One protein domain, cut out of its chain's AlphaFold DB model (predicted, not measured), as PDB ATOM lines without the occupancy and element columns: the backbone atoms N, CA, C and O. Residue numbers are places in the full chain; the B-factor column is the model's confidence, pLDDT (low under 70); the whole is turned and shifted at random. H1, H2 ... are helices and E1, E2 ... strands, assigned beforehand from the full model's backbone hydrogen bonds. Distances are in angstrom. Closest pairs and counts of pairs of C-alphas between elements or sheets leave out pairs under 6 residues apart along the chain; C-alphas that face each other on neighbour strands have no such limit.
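This is residues 55 to 151 of the 257 residues of an uncharacterized protein of uncultured Clostridium sp (UniProt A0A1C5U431). A strongly twisted sheet of five strands is curled like an arch, E1 E2 E3 E4 E5 from edge to edge, and the long helix H2 runs across its open side, nearest to E5. The short helix H1 sits by E2, the short helix H3 and the last residues lie on the far side of the sheet from H2, and the loop of residues 96 to 109 reaches out past one end of the sheet. The 97 printed residues hold, in chain order, E1 H1 H2 E2 E3 E4 E5 H3; the sheet is mixed and the class is mixed, helices and strands. The whole is compact, with a radius of gyration of the C-alphas of 13.0 A and spans of 39 by 28 by 23 A.

E3, residues 110 to 117, is 22.5 A long, and E4, residues 122 to 129, is 22.7 A. E5, residues 132 to 138, is 19.3 A, and E2, residues 91 to 95, is 13.1 A. E1, residues 56 to 58, begins with C-alpha 56 at (147.559, 161.048, 197.802). H2, residues 68 to 84, is 24.4 A long and begins with C-alpha 68 at (132.697, 166.081, 201.555). H1 is residues 60 to 63; H3, residues 143 to 146, ends with C-alpha 146 at (141.585, 156.001, 180.344).

E2 E3 E4 E5 form a meander, each strand the antiparallel neighbour of the one before, in three hairpins. N 93 of E2 and O 116 of E3 are 3.0 A apart, N 115 of E3 and O 124 of E4 are 2.8 A apart, and N 127 of E4 and O 134 of E5 are 2.9 A apart, each pair within hydrogen-bond range. Edge strand E1 is parallel to E2 at 20 degrees, with N 58 and O 92 at 2.9 A. E1, H1 H2, E2 make a strand-helix-strand unit, two parallel neighbour strands with helices between, and its crossover is left-handed. H2 is on the sheet at a height of 6.5 A, only just over none of the strands, with 2 C-alphas falling on E4; its closest C-alphas to E5 are those of Phe 74 and Tyr 133, 7.6 A apart. H1 is on the sheet and only just over E2, with 3 C-alphas falling on it; the closest are those of Leu 60 and Val 94, 6.2 A. H1 and H2 are close but not clearly touching, Leu 63 and Thr 71 having their C-alphas 7.7 A apart. H3 only grazes the sheet with residues 145 to 146, and is apart from H1 and H2. In H2 every O i to N i+4 pair is within hydrogen-bond range; H1 and H3 are too short for such a pair.

The C-alphas farthest apart, those of Gly 86 and Asn 103, are 39.4 A apart. The printed part has no cut. The link from E2 to E3 is long, 14 residues. The mean pLDDT of the printed part is 72.7, and it is under 70 at residues 61 to 62, 64 to 68, 96 to 110 and 140 to 151.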
ATOM      1  N   ILE A  55     147.464 158.341 201.732       90.75
ATOM      2  CA  ILE A  55     147.339 158.161 200.294       90.75
ATOM      3  C   ILE A  55     147.056 159.523 199.651       90.75
ATOM      4  O   ILE A  55     146.174 160.272 200.073       90.75
ATOM      5  N   THR A  56     147.830 159.864 198.622       92.44
ATOM      6  CA  THR A  56     147.559 161.048 197.802       92.44
ATOM      7  C   THR A  56     146.490 160.693 196.774       92.44
ATOM      8  O   THR A  56     146.691 159.777 195.978       92.44
ATOM      9  N   TYR A  57     145.366 161.408 196.798       88.94
ATOM     10  CA  TYR A  57     144.238 161.194 195.892       88.94
ATOM     11  C   TYR A  57     144.170 162.283 194.813       88.94
ATOM     12  O   TYR A  57     144.200 163.468 195.140       88.94
ATOM     13  N   GLU A  58     143.999 161.881 193.554       84.25
ATOM     14  CA  GLU A  58     143.735 162.758 192.404       84.25
ATOM     15  C   GLU A  58     142.401 162.416 191.717       84.25
ATOM     16  O   GLU A  58     141.937 161.273 191.761       84.25
ATOM     17  N   ASN A  59     141.812 163.410 191.037       74.12
ATOM     18  CA  ASN A  59     140.544 163.323 190.301       74.12
ATOM     19  C   ASN A  59     139.311 162.960 191.167       74.12
ATOM     20  O   ASN A  59     138.374 162.311 190.700       74.12
ATOM     21  N   LEU A  60     139.291 163.369 192.444       75.44
ATOM     22  CA  LEU A  60     138.148 163.153 193.349       75.44
ATOM     23  C   LEU A  60     136.865 163.848 192.858       75.44
ATOM     24  O   LEU A  60     135.770 163.397 193.176       75.44
ATOM     25  N   GLU A  61     136.990 164.888 192.036       63.28
ATOM     26  CA  GLU A  61     135.901 165.536 191.304       63.28
ATOM     27  C   GLU A  61     135.128 164.578 190.370       63.28
ATOM     28  O   GLU A  61     133.958 164.821 190.079       63.28
ATOM     29  N   GLY A  62     135.726 163.445 189.974       65.06
ATOM     30  CA  GLY A  62     135.026 162.354 189.289       65.06
ATOM     31  C   GLY A  62     133.963 161.654 190.152       65.06
ATOM     32  O   GLY A  62     133.082 160.984 189.616       65.06
ATOM     33  N   LEU A  63     133.994 161.837 191.477       72.00
ATOM     34  CA  LEU A  63     133.022 161.298 192.434       72.00
ATOM     35  C   LEU A  63     131.908 162.309 192.762       72.00
ATOM     36  O   LEU A  63     131.459 162.385 193.902       72.00
ATOM     37  N   PHE A  64     131.441 163.090 191.778       68.12
ATOM     38  CA  PHE A  64     130.524 164.233 191.980       68.12
ATOM     39  C   PHE A  64     129.177 163.918 192.667       68.12
ATOM     40  O   PHE A  64     128.440 164.834 193.029       68.12
ATOM     41  N   PHE A  65     128.832 162.639 192.816       67.06
ATOM     42  CA  PHE A  65     127.660 162.148 193.544       67.06
ATOM     43  C   PHE A  65     127.877 162.065 195.068       67.06
ATOM     44  O   PHE A  65     126.937 161.761 195.802       67.06
ATOM     45  N   LEU A  66     129.095 162.329 195.549       67.25
ATOM     46  CA  LEU A  66     129.454 162.409 196.963       67.25
ATOM     47  C   LEU A  66     129.591 163.870 197.411       67.25
ATOM     48  O   LEU A  66     130.074 164.726 196.670       67.25
ATOM     49  N   ASN A  67     129.209 164.144 198.657       68.12
ATOM     50  CA  ASN A  67     129.602 165.363 199.364       68.12
ATOM     51  C   ASN A  67     130.979 165.172 200.039       68.12
ATOM     52  O   ASN A  67     131.642 164.146 199.854       68.12
ATOM     53  N   GLU A  68     131.417 166.148 200.835       69.31
ATOM     54  CA  GLU A  68     132.697 166.081 201.555       69.31
ATOM     55  C   GLU A  68     132.742 164.889 202.528       69.31
ATOM     56  O   GLU A  68     133.660 164.071 202.429       69.31
ATOM     57  N   ASP A  69     131.704 164.698 203.354       72.25
ATOM     58  CA  ASP A  69     131.589 163.543 204.263       72.25
ATOM     59  C   ASP A  69     131.638 162.212 203.497       72.25
ATOM     60  O   ASP A  69     132.391 161.305 203.845       72.25
ATOM     61  N   GLY A  70     130.862 162.094 202.415       73.12
ATOM     62  CA  GLY A  70     130.821 160.908 201.560       73.12
ATOM     63  C   GLY A  70     132.171 160.606 200.910       73.12
ATOM     64  O   GLY A  70     132.535 159.438 200.776       73.12
ATOM     65  N   THR A  71     132.939 161.647 200.578       78.00
ATOM     66  CA  THR A  71     134.303 161.545 200.045       78.00
ATOM     67  C   THR A  71     135.301 161.097 201.117       78.00
ATOM     68  O   THR A  71     136.211 160.322 200.817       78.00
ATOM     69  N   GLU A  72     135.147 161.528 202.371       83.88
ATOM     70  CA  GLU A  72     135.964 161.033 203.486       83.88
ATOM     71  C   GLU A  72     135.614 159.577 203.838       83.88
ATOM     72  O   GLU A  72     136.506 158.736 203.960       83.88
ATOM     73  N   VAL A  73     134.322 159.231 203.889       84.00
ATOM     74  CA  VAL A  73     133.848 157.847 204.061       84.00
ATOM     75  C   VAL A  73     134.346 156.947 202.927       84.00
ATOM     76  O   VAL A  73     134.781 155.829 203.201       84.00
ATOM     77  N   PHE A  74     134.357 157.421 201.677       89.25
ATOM     78  CA  PHE A  74     134.955 156.698 200.550       89.25
ATOM     79  C   PHE A  74     136.439 156.386 200.804       89.25
ATOM     80  O   PHE A  74     136.830 155.219 200.723       89.25
ATOM     81  N   LYS A  75     137.249 157.396 201.160       94.00
ATOM     82  CA  LYS A  75     138.687 157.226 201.441       94.00
ATOM     83  C   LYS A  75     138.913 156.220 202.564       94.00
ATOM     84  O   LYS A  75     139.586 155.220 202.346       94.00
ATOM     85  N   ASN A  76     138.263 156.422 203.709       90.00
ATOM     86  CA  ASN A  76     138.378 155.548 204.878       90.00
ATOM     87  C   ASN A  76     137.971 154.094 204.559       90.00
ATOM     88  O   ASN A  76     138.637 153.153 204.992       90.00
ATOM     89  N   THR A  77     136.912 153.889 203.763       89.12
ATOM     90  CA  THR A  77     136.489 152.539 203.342       89.12
ATOM     91  C   THR A  77     137.480 151.908 202.353       89.12
ATOM     92  O   THR A  77     137.724 150.704 202.426       89.12
ATOM     93  N   PHE A  78     138.079 152.690 201.448       93.94
ATOM     94  CA  PHE A  78     139.063 152.185 200.483       93.94
ATOM     95  C   PHE A  78     140.433 151.895 201.115       93.94
ATOM     96  O   PHE A  78     141.009 150.843 200.847       93.94
ATOM     97  N   GLU A  79     140.931 152.772 201.993       93.88
ATOM     98  CA  GLU A  79     142.158 152.542 202.767       93.88
ATOM     99  C   GLU A  79     142.011 151.290 203.642       93.88
ATOM    100  O   GLU A  79     142.844 150.386 203.570       93.88
ATOM    101  N   GLY A  80     140.888 151.158 204.361       90.94
ATOM    102  CA  GLY A  80     140.574 149.950 205.125       90.94
ATOM    103  C   GLY A  80     140.460 148.685 204.262       90.94
ATOM    104  O   GLY A  80     140.826 147.602 204.716       90.94
ATOM    105  N   TRP A  81     140.002 148.778 203.008       92.44
ATOM    106  CA  TRP A  81     140.023 147.634 202.090       92.44
ATOM    107  C   TRP A  81     141.451 147.270 201.651       92.44
ATOM    108  O   TRP A  81     141.821 146.099 201.732       92.44
ATOM    109  N   LEU A  82     142.287 148.251 201.288       87.12
ATOM    110  CA  LEU A  82     143.698 148.021 200.951       87.12
ATOM    111  C   LEU A  82     144.480 147.372 202.106       87.12
ATOM    112  O   LEU A  82     145.274 146.461 201.861       87.12
ATOM    113  N   GLU A  83     144.226 147.778 203.356       90.38
ATOM    114  CA  GLU A  83     144.814 147.135 204.539       90.38
ATOM    115  C   GLU A  83     144.404 145.659 204.672       90.38
ATOM    116  O   GLU A  83     145.253 144.815 204.965       90.38
ATOM    117  N   ASN A  84     143.132 145.326 204.414       86.00
ATOM    118  CA  ASN A  84     142.633 143.945 204.460       86.00
ATOM    119  C   ASN A  84     143.221 143.061 203.344       86.00
ATOM    120  O   ASN A  84     143.528 141.895 203.590       86.00
ATOM    121  N   GLU A  85     143.441 143.612 202.148       83.25
ATOM    122  CA  GLU A  85     144.159 142.940 201.049       83.25
ATOM    123  C   GLU A  85     145.690 142.888 201.285       83.25
ATOM    124  O   GLU A  85     146.432 142.280 200.510       83.25
ATOM    125  N   GLY A  86     146.192 143.519 202.355       86.69
ATOM    126  CA  GLY A  86     147.615 143.570 202.705       86.69
ATOM    127  C   GLY A  86     148.461 144.448 201.775       86.69
ATOM    128  O   GLY A  86     149.686 144.294 201.726       86.69
ATOM    129  N   ILE A  87     147.832 145.351 201.020       85.75
ATOM    130  CA  ILE A  87     148.480 146.161 199.989       85.75
ATOM    131  C   ILE A  87     148.834 147.548 200.523       85.75
ATOM    132  O   ILE A  87     148.035 148.221 201.167       85.75
ATOM    133  N   LYS A  88     150.040 148.016 200.179       87.19
ATOM    134  CA  LYS A  88     150.430 149.421 200.327       87.19
ATOM    135  C   LYS A  88     150.421 150.143 198.984       87.19
ATOM    136  O   LYS A  88     151.074 149.701 198.029       87.19
ATOM    137  N   VAL A  89     149.712 151.264 198.982       86.69
ATOM    138  CA  VAL A  89     149.567 152.260 197.917       86.69
ATOM    139  C   VAL A  89     149.941 153.613 198.527       86.69
ATOM    140  O   VAL A  89     149.631 153.850 199.691       86.69
ATOM    141  N   SER A  90     150.620 154.483 197.784       87.56
ATOM    142  CA  SER A  90     150.884 155.874 198.188       87.56
ATOM    143  C   SER A  90     150.124 156.895 197.340       87.56
ATOM    144  O   SER A  90     149.962 158.041 197.761       87.56
ATOM    145  N   PHE A  91     149.641 156.488 196.165       89.56
ATOM    146  CA  PHE A  91     148.946 157.351 195.215       89.56
ATOM    147  C   PHE A  91     147.739 156.653 194.576       89.56
ATOM    148  O   PHE A  91     147.857 155.517 194.116       89.56
ATOM    149  N   VAL A  92     146.604 157.348 194.487       89.38
ATOM    150  CA  VAL A  92     145.363 156.876 193.857       89.38
ATOM    151  C   VAL A  92     144.807 157.955 192.937       89.38
ATOM    152  O   VAL A  92     144.434 159.031 193.393       89.38
ATOM    153  N   GLN A  93     144.668 157.644 191.650       86.12
ATOM    154  CA  GLN A  93     143.904 158.460 190.709       86.12
ATOM    155  C   GLN A  93     142.532 157.815 190.468       86.12
ATOM    156  O   GLN A  93     142.456 156.636 190.119       86.12
ATOM    157  N   VAL A  94     141.451 158.582 190.617       84.31
ATOM    158  CA  VAL A  94     140.099 158.147 190.222       84.31
ATOM    159  C   VAL A  94     139.942 158.228 188.697       84.31
ATOM    160  O   VAL A  94     140.431 159.160 188.059       84.31
ATOM    161  N   SER A  95     139.254 157.260 188.096       73.00
ATOM    162  CA  SER A  95     138.995 157.174 186.654       73.00
ATOM    163  C   SER A  95     137.632 156.523 186.419       73.00
ATOM    164  O   SER A  95     137.382 155.451 186.959       73.00
ATOM    165  N   GLY A  96     136.741 157.108 185.617       58.75
ATOM    166  CA  GLY A  96     135.482 156.436 185.271       58.75
ATOM    167  C   GLY A  96     134.388 157.332 184.701       58.75
ATOM    168  O   GLY A  96     134.318 158.524 184.990       58.75
ATOM    169  N   GLN A  97     133.507 156.715 183.914       51.47
ATOM    170  CA  GLN A  97     132.208 157.258 183.525       51.47
ATOM    171  C   GLN A  97     131.124 156.584 184.374       51.47
ATOM    172  O   GLN A  97     131.124 155.365 184.529       51.47
ATOM    173  N   ILE A  98     130.175 157.359 184.893       48.59
ATOM    174  CA  ILE A  98     129.084 156.824 185.714       48.59
ATOM    175  C   ILE A  98     128.026 156.172 184.818       48.59
ATOM    176  O   ILE A  98     127.376 156.842 184.016       48.59
ATOM    177  N   ILE A  99     127.823 154.865 184.992       49.66
ATOM    178  CA  ILE A  99     126.812 154.085 184.267       49.66
ATOM    179  C   ILE A  99     125.512 154.031 185.084       49.66
ATOM    180  O   ILE A  99     125.187 153.021 185.712       49.66
ATOM    181  N   THR A 100     124.737 155.119 185.065       47.88
ATOM    182  CA  THR A 100     123.341 155.069 185.524       47.88
ATOM    183  C   THR A 100     122.524 154.136 184.626       47.88
ATOM    184  O   THR A 100     122.747 154.078 183.417       47.88
ATOM    185  N   LYS A 101     121.528 153.445 185.187       44.16
ATOM    186  CA  LYS A 101     120.483 152.791 184.381       44.16
ATOM    187  C   LYS A 101     119.398 153.810 184.051       44.16
ATOM    188  O   LYS A 101     119.043 154.612 184.914       44.16
ATOM    189  N   ASP A 102     118.862 153.748 182.836       41.25
ATOM    190  CA  ASP A 102     117.818 154.665 182.373       41.25
ATOM    191  C   ASP A 102     116.622 154.704 183.340       41.25
ATOM    192  O   ASP A 102     116.106 153.662 183.751       41.25
ATOM    193  N   ASN A 103     116.146 155.915 183.648       42.56
ATOM    194  CA  ASN A 103     114.994 156.187 184.520       42.56
ATOM    195  C   ASN A 103     115.139 155.739 185.993       42.56
ATOM    196  O   ASN A 103     114.135 155.459 186.646       42.56
ATOM    197  N   VAL A 104     116.362 155.693 186.533       41.16
ATOM    198  CA  VAL A 104     116.609 155.584 187.983       41.16
ATOM    199  C   VAL A 104     117.005 156.955 188.535       41.16
ATOM    200  O   VAL A 104     117.802 157.660 187.917       41.16
ATOM    201  N   GLU A 105     116.461 157.348 189.690       42.75
ATOM    202  CA  GLU A 105     116.868 158.590 190.357       42.75
ATOM    203  C   GLU A 105     118.343 158.536 190.782       42.75
ATOM    204  O   GLU A 105     118.854 157.486 191.165       42.75
ATOM    205  N   ILE A 106     119.023 159.686 190.777       46.19
ATOM    206  CA  ILE A 106     120.453 159.825 191.122       46.19
ATOM    207  C   ILE A 106     120.790 159.150 192.468       46.19
ATOM    208  O   ILE A 106     121.834 158.513 192.595       46.19
ATOM    209  N   GLN A 107     119.889 159.231 193.449       48.12
ATOM    210  CA  GLN A 107     120.039 158.637 194.783       48.12
ATOM    211  C   GLN A 107     119.870 157.102 194.840       48.12
ATOM    212  O   GLN A 107     120.452 156.465 195.717       48.12
ATOM    213  N   ASP A 108     119.156 156.501 193.881       51.28
ATOM    214  CA  ASP A 108     118.983 155.043 193.737       51.28
ATOM    215  C   ASP A 108     119.927 154.424 192.685       51.28
ATOM    216  O   ASP A 108     119.969 153.201 192.498       51.28
ATOM    217  N   ALA A 109     120.687 155.253 191.966       60.91
ATOM    218  CA  ALA A 109     121.572 154.795 190.909       60.91
ATOM    219  C   ALA A 109     122.742 153.948 191.446       60.91
ATOM    220  O   ALA A 109     123.222 154.102 192.569       60.91
ATOM    221  N   THR A 110     123.215 153.027 190.606       69.19
ATOM    222  CA  THR A 110     124.461 152.285 190.833       69.19
ATOM    223  C   THR A 110     125.592 153.021 190.127       69.19
ATOM    224  O   THR A 110     125.474 153.321 188.941       69.19
ATOM    225  N   TYR A 111     126.679 153.291 190.840       70.00
ATOM    226  CA  TYR A 111     127.826 154.043 190.347       70.00
ATOM    227  C   TYR A 111     129.031 153.113 190.248       70.00
ATOM    228  O   TYR A 111     129.521 152.641 191.271       70.00
ATOM    229  N   THR A 112     129.524 152.870 189.036       81.31
ATOM    230  CA  THR A 112     130.787 152.152 188.817       81.31
ATOM    231  C   THR A 112     131.872 153.150 188.436       81.31
ATOM    232  O   THR A 112     131.656 153.996 187.571       81.31
ATOM    233  N   PHE A 113     133.028 153.053 189.082       79.62
ATOM    234  CA  PHE A 113     134.230 153.837 188.791       79.62
ATOM    235  C   PHE A 113     135.477 153.023 189.153       79.62
ATOM    236  O   PHE A 113     135.376 151.957 189.758       79.62
ATOM    237  N   TYR A 114     136.661 153.505 188.788       86.56
ATOM    238  CA  TYR A 114     137.916 152.778 188.945       86.56
ATOM    239  C   TYR A 114     138.983 153.625 189.631       86.56
ATOM    240  O   TYR A 114     138.953 154.856 189.608       86.56
ATOM    241  N   LEU A 115     139.937 152.940 190.257       89.00
ATOM    242  CA  LEU A 115     141.011 153.521 191.054       89.00
ATOM    243  C   LEU A 115     142.353 152.981 190.553       89.00
ATOM    244  O   LEU A 115     142.647 151.788 190.659       89.00
ATOM    245  N   ILE A 116     143.158 153.878 189.989       88.31
ATOM    246  CA  ILE A 116     144.480 153.601 189.429       88.31
ATOM    247  C   ILE A 116     145.506 153.868 190.531       88.31
ATOM    248  O   ILE A 116     145.795 155.015 190.870       88.31
ATOM    249  N   CYS A 117     146.044 152.796 191.110       86.56
ATOM    250  CA  CYS A 117     146.926 152.855 192.274       86.56
ATOM    251  C   CYS A 117     148.402 152.827 191.849       86.56
ATOM    252  O   CYS A 117     148.782 152.018 190.998       86.56
ATOM    253  N   ASP A 118     149.234 153.682 192.449       86.12
ATOM    254  CA  ASP A 118     150.679 153.823 192.194       86.12
ATOM    255  C   ASP A 118     151.038 153.780 190.690       86.12
ATOM    256  O   ASP A 118     151.867 152.980 190.252       86.12
ATOM    257  N   ASN A 119     150.396 154.628 189.878       78.12
ATOM    258  CA  ASN A 119     150.571 154.690 188.414       78.12
ATOM    259  C   ASN A 119     150.215 153.384 187.662       78.12
ATOM    260  O   ASN A 119     150.834 153.056 186.651       78.12
ATOM    261  N   GLY A 120     149.214 152.637 188.141       79.25
ATOM    262  CA  GLY A 120     148.691 151.435 187.473       79.25
ATOM    263  C   GLY A 120     149.312 150.115 187.941       79.25
ATOM    264  O   GLY A 120     149.016 149.070 187.369       79.25
ATOM    265  N   LYS A 121     150.122 150.138 189.008       81.69
ATOM    266  CA  LYS A 121     150.603 148.945 189.736       81.69
ATOM    267  C   LYS A 121     149.444 148.062 190.216       81.69
ATOM    268  O   LYS A 121     149.578 146.841 190.218       81.69
ATOM    269  N   TYR A 122     148.318 148.679 190.584       83.94
ATOM    270  CA  TYR A 122     147.026 148.011 190.745       83.94
ATOM    271  C   TYR A 122     145.930 148.841 190.078       83.94
ATOM    272  O   TYR A 122     145.981 150.073 190.090       83.94
ATOM    273  N   SER A 123     144.920 148.159 189.542       85.69
ATOM    274  CA  SER A 123     143.656 148.757 189.115       85.69
ATOM    275  C   SER A 123     142.527 148.119 189.917       85.69
ATOM    276  O   SER A 123     142.502 146.898 190.095       85.69
ATOM    277  N   VAL A 124     141.607 148.937 190.421       85.50
ATOM    278  CA  VAL A 124     140.470 148.493 191.239       85.50
ATOM    279  C   VAL A 124     139.192 149.041 190.623       85.50
ATOM    280  O   VAL A 124     139.142 150.224 190.312       85.50
ATOM    281  N   GLU A 125     138.164 148.215 190.465       86.81
ATOM    282  CA  GLU A 125     136.795 148.681 190.225       86.81
ATOM    283  C   GLU A 125     136.106 148.879 191.579       86.81
ATOM    284  O   GLU A 125     136.144 147.994 192.439       86.81
ATOM    285  N   CYS A 126     135.467 150.031 191.753       87.94
ATOM    286  CA  CYS A 126     134.565 150.331 192.850       87.94
ATOM    287  C   CYS A 126     133.132 150.446 192.323       87.94
ATOM    288  O   CYS A 126     132.854 151.205 191.394       87.94
ATOM    289  N   VAL A 127     132.210 149.736 192.969       84.62
ATOM    290  CA  VAL A 127     130.767 149.894 192.787       84.62
ATOM    291  C   VAL A 127     130.190 150.524 194.049       84.62
ATOM    292  O   VAL A 127     130.279 149.938 195.129       84.62
ATOM    293  N   TYR A 128     129.590 151.703 193.916       79.69
ATOM    294  CA  TYR A 128     128.797 152.350 194.956       79.69
ATOM    295  C   TYR A 128     127.301 152.171 194.670       79.69
ATOM    296  O   TYR A 128     126.822 152.448 193.567       79.69
ATOM    297  N   GLN A 129     126.554 151.704 195.670       79.06
ATOM    298  CA  GLN A 129     125.100 151.565 195.610       79.06
ATOM    299  C   GLN A 129     124.499 151.801 197.000       79.06
ATOM    300  O   GLN A 129     124.908 151.158 197.966       79.06
ATOM    301  N   SER A 130     123.517 152.704 197.099       72.00
ATOM    302  CA  SER A 130     122.712 152.940 198.314       72.00
ATOM    303  C   SER A 130     123.548 153.059 199.607       72.00
ATOM    304  O   SER A 130     123.288 152.374 200.596       72.00
ATOM    305  N   GLY A 131     124.598 153.889 199.590       72.12
ATOM    306  CA  GLY A 131     125.490 154.111 200.738       72.12
ATOM    307  C   GLY A 131     126.604 153.072 200.937       72.12
ATOM    308  O   GLY A 131     127.416 153.232 201.842       72.12
ATOM    309  N   THR A 132     126.672 152.016 200.117       78.06
ATOM    310  CA  THR A 132     127.649 150.918 200.258       78.06
ATOM    311  C   THR A 132     128.663 150.917 199.115       78.06
ATOM    312  O   THR A 132     128.270 150.955 197.951       78.06
ATOM    313  N   TYR A 133     129.954 150.799 199.439       84.81
ATOM    314  CA  TYR A 133     131.042 150.583 198.473       84.81
ATOM    315  C   TYR A 133     131.416 149.096 198.391       84.81
ATOM    316  O   TYR A 133     131.502 148.413 199.412       84.81
ATOM    317  N   THR A 134     131.672 148.594 197.184       85.69
ATOM    318  CA  THR A 134     132.233 147.259 196.920       85.69
ATOM    319  C   THR A 134     133.444 147.401 196.006       85.69
ATOM    320  O   THR A 134     133.329 148.011 194.946       85.69
ATOM    321  N   PHE A 135     134.579 146.814 196.385       89.00
ATOM    322  CA  PHE A 135     135.835 146.885 195.632       89.00
ATOM    323  C   PHE A 135     136.228 145.518 195.060       89.00
ATOM    324  O   PHE A 135     135.983 144.484 195.685       89.00
ATOM    325  N   LYS A 136     136.884 145.505 193.894       86.25
ATOM    326  CA  LYS A 136     137.596 144.331 193.363       86.25
ATOM    327  C   LYS A 136     138.806 144.760 192.532       86.25
ATOM    328  O   LYS A 136     138.736 145.755 191.815       86.25
ATOM    329  N   PHE A 137     139.883 143.978 192.542       84.31
ATOM    330  CA  PHE A 137     140.958 144.157 191.560       84.31
ATOM    331  C   PHE A 137     140.475 143.829 190.140       84.31
ATOM    332  O   PHE A 137     139.684 142.903 189.939       84.31
ATOM    333  N   VAL A 138     140.988 144.565 189.155       80.25
ATOM    334  CA  VAL A 138     140.789 144.311 187.721       80.25
ATOM    335  C   VAL A 138     142.140 144.282 187.004       80.25
ATOM    336  O   VAL A 138     143.068 144.990 187.388       80.25
ATOM    337  N   GLU A 139     142.268 143.449 185.967       70.19
ATOM    338  CA  GLU A 139     143.539 143.265 185.241       70.19
ATOM    339  C   GLU A 139     143.946 144.507 184.427       70.19
ATOM    340  O   GLU A 139     145.134 144.757 184.227       70.19
ATOM    341  N   ALA A 140     142.965 145.298 183.986       65.31
ATOM    342  CA  ALA A 140     143.143 146.607 183.365       65.31
ATOM    343  C   ALA A 140     141.869 147.450 183.541       65.31
ATOM    344  O   ALA A 140     140.768 146.902 183.607       65.31
ATOM    345  N   VAL A 141     142.019 148.777 183.556       67.12
ATOM    346  CA  VAL A 141     140.902 149.712 183.345       67.12
ATOM    347  C   VAL A 141     140.558 149.731 181.842       67.12
ATOM    348  O   VAL A 141     141.480 149.859 181.028       67.12
ATOM    349  N   PRO A 142     139.283 149.576 181.440       58.91
ATOM    350  CA  PRO A 142     138.843 149.737 180.055       58.91
ATOM    351  C   PRO A 142     139.385 151.002 179.363       58.91
ATOM    352  O   PRO A 142     139.335 152.110 179.889       58.91
ATOM    353  N   LEU A 143     139.877 150.850 178.129       43.69
ATOM    354  CA  LEU A 143     140.575 151.927 177.403       43.69
ATOM    355  C   LEU A 143     139.723 153.189 177.180       43.69
ATOM    356  O   LEU A 143     140.266 154.288 177.184       43.69
ATOM    357  N   GLN A 144     138.403 153.040 177.052       48.78
ATOM    358  CA  GLN A 144     137.452 154.152 176.899       48.78
ATOM    359  C   GLN A 144     137.365 155.052 178.145       48.78
ATOM    360  O   GLN A 144     136.948 156.201 178.050       48.78
ATOM    361  N   GLU A 145     137.787 154.553 179.306       46.47
ATOM    362  CA  GLU A 145     137.775 155.280 180.579       46.47
ATOM    363  C   GLU A 145     139.140 155.938 180.869       46.47
ATOM    364  O   GLU A 145     139.212 156.874 181.662       46.47
ATOM    365  N   LEU A 146     140.213 155.488 180.201       39.84
ATOM    366  CA  LEU A 146     141.585 156.001 180.344       39.84
ATOM    367  C   LEU A 146     141.880 157.244 179.485       39.84
ATOM    368  O   LEU A 146     142.790 158.008 179.812       39.84
ATOM    369  N   GLU A 147     141.132 157.465 178.399       34.19
ATOM    370  CA  GLU A 147     141.276 158.670 177.565       34.19
ATOM    371  C   GLU A 147     140.720 159.930 178.256       34.19
ATOM    372  O   GLU A 147     141.156 161.043 177.955       34.19
ATOM    373  N   MET A 148     139.847 159.775 179.261       38.72
ATOM    374  CA  MET A 148     139.321 160.877 180.075       38.72
ATOM    375  C   MET A 148     140.299 161.350 181.162       38.72
ATOM    376  O   MET A 148     139.985 161.397 182.350       38.72
ATOM    377  N   ARG A 149     141.470 161.834 180.737       36.09
ATOM    378  CA  ARG A 149     142.091 162.950 181.462       36.09
ATOM    379  C   ARG A 149     141.260 164.212 181.180       36.09
ATOM    380  O   ARG A 149     140.897 164.427 180.019       36.09
ATOM    381  N   PRO A 150     140.990 165.079 182.172       34.00
ATOM    382  CA  PRO A 150     140.416 166.397 181.926       34.00
ATOM    383  C   PRO A 150     141.471 167.296 181.265       34.00
ATOM    384  O   PRO A 150     142.148 168.097 181.903       34.00
ATOM    385  N   THR A 151     141.638 167.133 179.956       37.78
ATOM    386  CA  THR A 151     142.312 168.121 179.116       37.78
ATOM    387  C   THR A 151     141.411 169.345 178.975       37.78
ATOM    388  O   THR A 151     140.187 169.250 179.103       37.78
TER     389      THR A 151